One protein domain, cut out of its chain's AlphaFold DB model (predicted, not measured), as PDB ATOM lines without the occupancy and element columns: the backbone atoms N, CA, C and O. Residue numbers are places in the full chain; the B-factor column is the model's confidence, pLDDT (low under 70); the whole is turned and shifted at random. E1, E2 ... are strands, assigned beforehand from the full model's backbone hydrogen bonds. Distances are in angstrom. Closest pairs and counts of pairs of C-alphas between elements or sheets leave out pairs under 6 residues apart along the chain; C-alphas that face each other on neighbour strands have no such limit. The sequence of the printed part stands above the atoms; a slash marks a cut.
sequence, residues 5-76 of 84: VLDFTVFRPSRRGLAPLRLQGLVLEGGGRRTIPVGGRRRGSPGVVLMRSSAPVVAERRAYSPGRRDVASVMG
ATOM      1  N   VAL A   5     202.634 176.827 130.073       97.12
ATOM      2  CA  VAL A   5     203.378 175.624 130.460       97.12
ATOM      3  C   VAL A   5     204.583 175.482 129.540       97.12
ATOM      4  O   VAL A   5     204.435 175.492 128.317       97.12
ATOM      5  N   LEU A   6     205.772 175.364 130.131       96.12
ATOM      6  CA  LEU A   6     207.055 175.371 129.438       96.12
ATOM      7  C   LEU A   6     207.794 174.038 129.598       96.12
ATOM      8  O   LEU A   6     208.031 173.577 130.719       96.12
ATOM      9  N   ASP A   7     208.267 173.502 128.474       95.69
ATOM     10  CA  ASP A   7     209.098 172.298 128.405       95.69
ATOM     11  C   ASP A   7     210.420 172.590 127.695       95.69
ATOM     12  O   ASP A   7     210.451 173.252 126.654       95.69
ATOM     13  N   PHE A   8     211.528 172.060 128.219       93.62
ATOM     14  CA  PHE A   8     212.863 172.305 127.669       93.62
ATOM     15  C   PHE A   8     213.571 171.011 127.263       93.62
ATOM     16  O   PHE A   8     213.709 170.078 128.055       93.62
ATOM     17  N   THR A   9     214.133 171.001 126.054       91.50
ATOM     18  CA  THR A   9     215.030 169.948 125.559       91.50
ATOM     19  C   THR A   9     216.401 170.534 125.238       91.50
ATOM     20  O   THR A   9     216.517 171.565 124.580       91.50
ATOM     21  N   VAL A  10     217.463 169.868 125.692       88.44
ATOM     22  CA  VAL A  10     218.850 170.290 125.463       88.44
ATOM     23  C   VAL A  10     219.530 169.330 124.496       88.44
ATOM     24  O   VAL A  10     219.737 168.159 124.816       88.44
ATOM     25  N   PHE A  11     219.951 169.846 123.348       87.19
ATOM     26  CA  PHE A  11     220.704 169.116 122.332       87.19
ATOM     27  C   PHE A  11     222.198 169.397 122.460       87.19
ATOM     28  O   PHE A  11     222.618 170.513 122.782       87.19
ATOM     29  N   ARG A  12     223.019 168.375 122.205       83.56
ATOM     30  CA  ARG A  12     224.480 168.495 122.157       83.56
ATOM     31  C   ARG A  12     225.006 167.795 120.901       83.56
ATOM     32  O   ARG A  12     224.411 166.791 120.521       83.56
ATOM     33  N   PRO A  13     226.138 168.235 120.325       76.62
ATOM     34  CA  PRO A  13     226.656 167.696 119.062       76.62
ATOM     35  C   PRO A  13     226.879 166.176 119.021       76.62
ATOM     36  O   PRO A  13     226.901 165.598 117.947       76.62
ATOM     37  N   SER A  14     227.031 165.521 120.175       72.62
ATOM     38  CA  SER A  14     227.290 164.078 120.286       72.62
ATOM     39  C   SER A  14     226.287 163.321 121.161       72.62
ATOM     40  O   SER A  14     226.535 162.179 121.543       72.62
ATOM     41  N   ARG A  15     225.163 163.945 121.543       69.50
ATOM     42  CA  ARG A  15     224.135 163.292 122.370       69.50
ATOM     43  C   ARG A  15     222.745 163.578 121.830       69.50
ATOM     44  O   ARG A  15     222.435 164.719 121.495       69.50
ATOM     45  N   ARG A  16     221.891 162.551 121.853       75.31
ATOM     46  CA  ARG A  16     220.446 162.706 121.645       75.31
ATOM     47  C   ARG A  16     219.898 163.776 122.599       75.31
ATOM     48  O   ARG A  16     220.426 163.951 123.702       75.31
ATOM     49  N   GLY A  17     218.864 164.494 122.153       76.50
ATOM     50  CA  GLY A  17     218.190 165.517 122.950       76.50
ATOM     51  C   GLY A  17     217.842 164.991 124.341       76.50
ATOM     52  O   GLY A  17     217.281 163.907 124.483       76.50
ATOM     53  N   LEU A  18     218.234 165.743 125.365       83.38
ATOM     54  CA  LEU A  18     218.007 165.391 126.758       83.38
ATOM     55  C   LEU A  18     216.917 166.315 127.291       83.38
ATOM     56  O   LEU A  18     217.106 167.531 127.272       83.38
ATOM     57  N   ALA A  19     215.804 165.740 127.744       84.31
ATOM     58  CA  ALA A  19     214.686 166.440 128.371       84.31
ATOM     59  C   ALA A  19     214.774 166.239 129.893       84.31
ATOM     60  O   ALA A  19     214.340 165.208 130.408       84.31
ATOM     61  N   PRO A  20     215.433 167.141 130.648       82.75
ATOM     62  CA  PRO A  20     215.599 166.948 132.080       82.75
ATOM     63  C   PRO A  20     214.238 167.101 132.758       82.75
ATOM     64  O   PRO A  20     213.598 168.133 132.565       82.75
ATOM     65  N   LEU A  21     213.838 166.130 133.588       83.00
ATOM     66  CA  LEU A  21     212.530 166.120 134.268       83.00
ATOM     67  C   LEU A  21     212.224 167.439 134.994       83.00
ATOM     68  O   LEU A  21     211.129 167.968 134.890       83.00
ATOM     69  N   ARG A  22     213.229 168.037 135.647       89.12
ATOM     70  CA  ARG A  22     213.104 169.325 136.359       89.12
ATOM     71  C   ARG A  22     212.828 170.548 135.470       89.12
ATOM     72  O   ARG A  22     212.677 171.644 135.994       89.12
ATOM     73  N   LEU A  23     212.908 170.393 134.151       92.00
ATOM     74  CA  LEU A  23     212.639 171.439 133.163       92.00
ATOM     75  C   LEU A  23     211.431 171.082 132.281       92.00
ATOM     76  O   LEU A  23     211.359 171.550 131.150       92.00
ATOM     77  N   GLN A  24     210.540 170.215 132.762       95.69
ATOM     78  CA  GLN A  24     209.266 169.911 132.109       95.69
ATOM     79  C   GLN A  24     208.118 170.459 132.961       95.69
ATOM     80  O   GLN A  24     208.234 170.501 134.189       95.69
ATOM     81  N   GLY A  25     207.029 170.877 132.318       96.19
ATOM     82  CA  GLY A  25     205.808 171.334 132.980       96.19
ATOM     83  C   GLY A  25     205.979 172.603 133.820       96.19
ATOM     84  O   GLY A  25     205.258 172.798 134.796       96.19
ATOM     85  N   LEU A  26     206.961 173.454 133.504       96.06
ATOM     86  CA  LEU A  26     207.202 174.670 134.279       96.06
ATOM     87  C   LEU A  26     206.137 175.718 133.958       96.06
ATOM     88  O   LEU A  26     206.005 176.120 132.809       96.06
ATOM     89  N   VAL A  27     205.439 176.215 134.977       97.00
ATOM     90  CA  VAL A  27     204.446 177.283 134.804       97.00
ATOM     91  C   VAL A  27     205.124 178.656 134.803       97.00
ATOM     92  O   VAL A  27     205.957 178.965 135.669       97.00
ATOM     93  N   LEU A  28     204.775 179.469 133.810       96.81
ATOM     94  CA  LEU A  28     204.997 180.907 133.763       96.81
ATOM     95  C   LEU A  28     203.637 181.592 133.893       96.81
ATOM     96  O   LEU A  28     202.801 181.457 133.004       96.81
ATOM     97  N   GLU A  29     203.448 182.320 134.988       96.56
ATOM     98  CA  GLU A  29     202.224 183.080 135.233       96.56
ATOM     99  C   GLU A  29     202.039 184.184 134.185       96.56
ATOM    100  O   GLU A  29     203.008 184.811 133.734       96.56
ATOM    101  N   GLY A  30     200.785 184.446 133.821       95.19
ATOM    102  CA  GLY A  30     200.412 185.495 132.882       95.19
ATOM    103  C   GLY A  30     200.971 186.871 133.261       95.19
ATOM    104  O   GLY A  30     200.686 187.413 134.323       95.19
ATOM    105  N   GLY A  31     201.762 187.476 132.366       94.06
ATOM    106  CA  GLY A  31     202.429 188.766 132.615       94.06
ATOM    107  C   GLY A  31     203.684 188.674 133.496       94.06
ATOM    108  O   GLY A  31     204.343 189.686 133.738       94.06
ATOM    109  N   GLY A  32     204.039 187.472 133.948       94.38
ATOM    110  CA  GLY A  32     205.226 187.212 134.744       94.38
ATOM    111  C   GLY A  32     206.518 187.160 133.927       94.38
ATOM    112  O   GLY A  32     206.540 187.074 132.697       94.38
ATOM    113  N   ARG A  33     207.640 187.153 134.650       95.38
ATOM    114  CA  ARG A  33     208.979 186.896 134.106       95.38
ATOM    115  C   ARG A  33     209.673 185.853 134.965       95.38
ATOM    116  O   ARG A  33     209.736 185.992 136.183       95.38
ATOM    117  N   ARG A  34     210.283 184.851 134.329       94.19
ATOM    118  CA  ARG A  34     211.019 183.794 135.032       94.19
ATOM    119  C   ARG A  34     212.390 183.562 134.416       94.19
ATOM    120  O   ARG A  34     212.526 183.450 133.204       94.19
ATOM    121  N   THR A  35     213.415 183.462 135.261       92.81
ATOM    122  CA  THR A  35     214.745 182.992 134.846       92.81
ATOM    123  C   THR A  35     214.861 181.506 135.146       92.81
ATOM    124  O   THR A  35     214.701 181.086 136.290       92.81
ATOM    125  N   ILE A  36     215.145 180.712 134.115       91.12
ATOM    126  CA  ILE A  36     215.221 179.253 134.213       91.12
ATOM    127  C   ILE A  36     216.673 178.824 133.969       91.12
ATOM    128  O   ILE A  36     217.199 179.025 132.872       91.12
ATOM    129  N   PRO A  37     217.359 178.235 134.962       87.00
ATOM    130  CA  PRO A  37     218.727 177.767 134.786       87.00
ATOM    131  C   PRO A  37     218.763 176.480 133.945       87.00
ATOM    132  O   PRO A  37     218.582 175.365 134.445       87.00
ATOM    133  N   VAL A  38     219.051 176.616 132.648       79.69
ATOM    134  CA  VAL A  38     219.151 175.486 131.708       79.69
ATOM    135  C   VAL A  38     220.552 174.851 131.765       79.69
ATOM    136  O   VAL A  38     221.368 174.948 130.851       79.69
ATOM    137  N   GLY A  39     220.841 174.178 132.884       72.44
ATOM    138  CA  GLY A  39     222.100 173.459 133.133       72.44
ATOM    139  C   GLY A  39     223.002 174.102 134.197       72.44
ATOM    140  O   GLY A  39     222.785 175.231 134.612       72.44
ATOM    141  N   GLY A  40     224.000 173.350 134.678       65.94
ATOM    142  CA  GLY A  40     225.030 173.867 135.597       65.94
ATOM    143  C   GLY A  40     226.170 174.589 134.866       65.94
ATOM    144  O   GLY A  40     226.177 174.622 133.637       65.94
ATOM    145  N   ARG A  41     227.164 175.114 135.605       54.44
ATOM    146  CA  ARG A  41     228.411 175.664 135.027       54.44
ATOM    147  C   ARG A  41     229.017 174.646 134.055       54.44
ATOM    148  O   ARG A  41     229.470 173.583 134.473       54.44
ATOM    149  N   ARG A  42     229.012 174.951 132.755       59.97
ATOM    150  CA  ARG A  42     229.628 174.106 131.723       59.97
ATOM    151  C   ARG A  42     230.892 174.767 131.196       59.97
ATOM    152  O   ARG A  42     230.932 175.984 131.046       59.97
ATOM    153  N   ARG A  43     231.901 173.955 130.869       59.41
ATOM    154  CA  ARG A  43     233.142 174.363 130.188       59.41
ATOM    155  C   ARG A  43     232.881 174.721 128.712       59.41
ATOM    156  O   ARG A  43     233.440 174.095 127.824       59.41
ATOM    157  N   GLY A  44     231.964 175.653 128.448       61.75
ATOM    158  CA  GLY A  44     231.732 176.210 127.109       61.75
ATOM    159  C   GLY A  44     231.301 175.214 126.025       61.75
ATOM    160  O   GLY A  44     231.469 175.510 124.849       61.75
ATOM    161  N   SER A  45     230.777 174.034 126.375       70.94
ATOM    162  CA  SER A  45     230.395 173.047 125.360       70.94
ATOM    163  C   SER A  45     229.213 173.550 124.521       70.94
ATOM    164  O   SER A  45     228.194 173.928 125.113       70.94
ATOM    165  N   PRO A  46     229.303 173.510 123.180       79.00
ATOM    166  CA  PRO A  46     228.220 173.933 122.302       79.00
ATOM    167  C   PRO A  46     226.971 173.073 122.515       79.00
ATOM    168  O   PRO A  46     227.046 171.871 122.793       79.00
ATOM    169  N   GLY A  47     225.809 173.703 122.401       82.00
ATOM    170  CA  GLY A  47     224.522 173.045 122.544       82.00
ATOM    171  C   GLY A  47     223.376 173.975 122.184       82.00
ATOM    172  O   GLY A  47     223.525 175.197 122.194       82.00
ATOM    173  N   VAL A  48     222.232 173.371 121.883       87.94
ATOM    174  CA  VAL A  48     220.994 174.072 121.534       87.94
ATOM    175  C   VAL A  48     219.955 173.766 122.604       87.94
ATOM    176  O   VAL A  48     219.903 172.652 123.129       87.94
ATOM    177  N   VAL A  49     219.143 174.760 122.946       90.12
ATOM    178  CA  VAL A  49     217.983 174.588 123.820       90.12
ATOM    179  C   VAL A  49     216.743 174.809 122.973       90.12
ATOM    180  O   VAL A  49     216.579 175.880 122.401       90.12
ATOM    181  N   LEU A  50     215.888 173.794 122.908       92.31
ATOM    182  CA  LEU A  50     214.534 173.919 122.395       92.31
ATOM    183  C   LEU A  50     213.599 174.126 123.582       92.31
ATOM    184  O   LEU A  50     213.623 173.333 124.524       92.31
ATOM    185  N   MET A  51     212.787 175.176 123.526       93.75
ATOM    186  CA  MET A  51     211.715 175.429 124.478       93.75
ATOM    187  C   MET A  51     210.384 175.290 123.746       93.75
ATOM    188  O   MET A  51     210.193 175.903 122.695       93.75
ATOM    189  N   ARG A  52     209.476 174.496 124.305       95.06
ATOM    190  CA  ARG A  52     208.075 174.432 123.886       95.06
ATOM    191  C   ARG A  52     207.234 175.163 124.920       95.06
ATOM    192  O   ARG A  52     207.557 175.134 126.104       95.06
ATOM    193  N   SER A  53     206.187 175.822 124.450       95.12
ATOM    194  CA  SER A  53     205.251 176.559 125.288       95.12
ATOM    195  C   SER A  53     203.824 176.241 124.859       95.12
ATOM    196  O   SER A  53     203.572 176.101 123.660       95.12
ATOM    197  N   SER A  54     202.903 176.142 125.817       96.00
ATOM    198  CA  SER A  54     201.466 175.994 125.546       96.00
ATOM    199  C   SER A  54     200.795 177.291 125.075       96.00
ATOM    200  O   SER A  54     199.690 177.239 124.548       96.00
ATOM    201  N   ALA A  55     201.452 178.441 125.253       93.88
ATOM    202  CA  ALA A  55     200.956 179.762 124.867       93.88
ATOM    203  C   ALA A  55     202.088 180.644 124.293       93.88
ATOM    204  O   ALA A  55     203.270 180.337 124.504       93.88
ATOM    205  N   PRO A  56     201.782 181.737 123.565       93.00
ATOM    206  CA  PRO A  56     202.800 182.657 123.061       93.00
ATOM    207  C   PRO A  56     203.647 183.252 124.191       93.00
ATOM    208  O   PRO A  56     203.125 183.829 125.141       93.00
ATOM    209  N   VAL A  57     204.969 183.134 124.071       93.81
ATOM    210  CA  VAL A  57     205.930 183.653 125.050       93.81
ATOM    211  C   VAL A  57     207.129 184.275 124.350       93.81
ATOM    212  O   VAL A  57     207.476 183.913 123.225       93.81
ATOM    213  N   VAL A  58     207.804 185.179 125.054       94.25
ATOM    214  CA  VAL A  58     209.097 185.723 124.642       94.25
ATOM    215  C   VAL A  58     210.195 185.007 125.420       94.25
ATOM    216  O   VAL A  58     210.181 184.989 126.650       94.25
ATOM    217  N   ALA A  59     211.163 184.432 124.706       94.44
ATOM    218  CA  ALA A  59     212.314 183.771 125.308       94.44
ATOM    219  C   ALA A  59     213.617 184.498 124.962       94.44
ATOM    220  O   ALA A  59     213.888 184.810 123.803       94.44
ATOM    221  N   GLU A  60     214.450 184.701 125.977       94.81
ATOM    222  CA  GLU A  60     215.787 185.281 125.877       94.81
ATOM    223  C   GLU A  60     216.789 184.295 126.485       94.81
ATOM    224  O   GLU A  60     216.585 183.771 127.586       94.81
ATOM    225  N   ARG A  61     217.902 184.048 125.790       90.94
ATOM    226  CA  ARG A  61     219.029 183.299 126.347       90.94
ATOM    227  C   ARG A  61     220.098 184.274 126.812       90.94
ATOM    228  O   ARG A  61     220.771 184.890 125.991       90.94
ATOM    229  N   ARG A  62     220.339 184.300 128.122       88.44
ATOM    230  CA  ARG A  62     221.434 185.053 128.743       88.44
ATOM    231  C   ARG A  62     222.554 184.127 129.217       88.44
ATOM    232  O   ARG A  62     222.297 183.089 129.826       88.44
ATOM    233  N   ALA A  63     223.800 184.516 128.976       84.31
ATOM    234  CA  ALA A  63     224.993 183.893 129.538       84.31
ATOM    235  C   ALA A  63     225.883 184.966 130.170       84.31
ATOM    236  O   ALA A  63     226.094 186.021 129.580       84.31
ATOM    237  N   TYR A  64     226.399 184.690 131.366       82.25
ATOM    238  CA  TYR A  64     227.317 185.572 132.081       82.25
ATOM    239  C   TYR A  64     228.543 184.781 132.533       82.25
ATOM    240  O   TYR A  64     228.409 183.708 133.132       82.25
ATOM    241  N   SER A  65     229.731 185.309 132.247       78.56
ATOM    242  CA  SER A  65     231.014 184.732 132.643       78.56
ATOM    243  C   SER A  65     231.735 185.692 133.594       78.56
ATOM    244  O   SER A  65     232.414 186.608 133.127       78.56
ATOM    245  N   PRO A  66     231.636 185.495 134.925       77.75
ATOM    246  CA  PRO A  66     232.244 186.404 135.899       77.75
ATOM    247  C   PRO A  66     233.762 186.533 135.719       77.75
ATOM    248  O   PRO A  66     234.298 187.635 135.728       77.75
ATOM    249  N   GLY A  67     234.450 185.408 135.488       80.56
ATOM    250  CA  GLY A  67     235.911 185.369 135.351       80.56
ATOM    251  C   GLY A  67     236.447 186.058 134.094       80.56
ATOM    252  O   GLY A  67     237.620 186.407 134.056       80.56
ATOM    253  N   ARG A  68     235.600 186.274 133.079       81.81
ATOM    254  CA  ARG A  68     235.946 187.036 131.868       81.81
ATOM    255  C   ARG A  68     235.208 188.371 131.758       81.81
ATOM    256  O   ARG A  68     235.409 189.075 130.780       81.81
ATOM    257  N   ARG A  69     234.374 188.715 132.751       86.12
ATOM    258  CA  ARG A  69     233.497 189.899 132.765       86.12
ATOM    259  C   ARG A  69     232.677 190.062 131.479       86.12
ATOM    260  O   ARG A  69     232.472 191.173 131.010       86.12
ATOM    261  N   ASP A  70     232.204 188.947 130.933       85.31
ATOM    262  CA  ASP A  70     231.507 188.900 129.647       85.31
ATOM    263  C   ASP A  70     230.024 188.550 129.836       85.31
ATOM    264  O   ASP A  70     229.662 187.754 130.717       85.31
ATOM    265  N   VAL A  71     229.173 189.148 129.006       87.50
ATOM    266  CA  VAL A  71     227.737 188.894 128.943       87.50
ATOM    267  C   VAL A  71     227.297 188.751 127.491       87.50
ATOM    268  O   VAL A  71     227.582 189.588 126.644       87.50
ATOM    269  N   ALA A  72     226.518 187.708 127.229       87.06
ATOM    270  CA  ALA A  72     225.813 187.539 125.970       87.06
ATOM    271  C   ALA A  72     224.319 187.398 126.250       87.06
ATOM    272  O   ALA A  72     223.919 186.633 127.135       87.06
ATOM    273  N   SER A  73     223.501 188.109 125.482       91.31
ATOM    274  CA  SER A  73     222.049 187.965 125.467       91.31
ATOM    275  C   SER A  73     221.568 187.906 124.023       91.31
ATOM    276  O   SER A  73     222.025 188.684 123.187       91.31
ATOM    277  N   VAL A  74     220.695 186.944 123.726       92.25
ATOM    278  CA  VAL A  74     220.094 186.766 122.401       92.25
ATOM    279  C   VAL A  74     218.636 186.343 122.535       92.25
ATOM    280  O   VAL A  74     218.292 185.541 123.408       92.25
ATOM    281  N   MET A  75     217.789 186.848 121.641       95.50
ATOM    282  CA  MET A  75     216.399 186.405 121.530       95.50
ATOM    283  C   MET A  75     216.331 184.993 120.947       95.50
ATOM    284  O   MET A  75     217.142 184.615 120.100       95.50
ATOM    285  N   GLY A  76     215.361 184.207 121.413       91.50
ATOM    286  CA  GLY A  76     215.034 182.923 120.803       91.50
ATOM    287  C   GLY A  76     214.496 183.106 119.385       91.50
ATOM    288  O   GLY A  76     213.852 184.108 119.081       91.50
TER     289      GLY A  76
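This is residues 5 to 76 of the 84 residues of an uncharacterized protein of Actinobacteria bacterium (UniProt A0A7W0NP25). A small branched sheet built on E1 and the hairpin E5 and E6 form two arms of a loose V, joined by residues 54 to 59; the long stretch 29 to 47 loops between E3 and E4. The 72 printed residues hold six strands, E1 to E6, and no named helix: all strand, with 33 residues in named elements. It is only just compact, close to loose, radius of gyration of the C-alphas 13.2 A, spanning 36 by 29 by 19 A.

Find C-alpha 5 at (203.378, 175.624, 130.460); E1, residues 5 to 12, runs 23.8 A. Then come E2, 15 to 18, E3, 26 to 28, E4, 48 to 53, E5, 60 to 65, and E6, 70 to 75, ending at (216.399, 186.405, 121.530).

Antiparallel to E1 are E2 (N 10 and O 18, 2.8 A) and E3 (N 6 and O 26, 2.8 A) on one side, E4 (N 9 and O 50, 2.8 A) on the other. E5 and E6 are antiparallel at 171 degrees (N 61 and O 74, 2.8 A). E4 and E5 are apart.

The printed part has no cut. The link E3 to E4 is long. Residues 15 and 40 to 44 have pLDDT under 70.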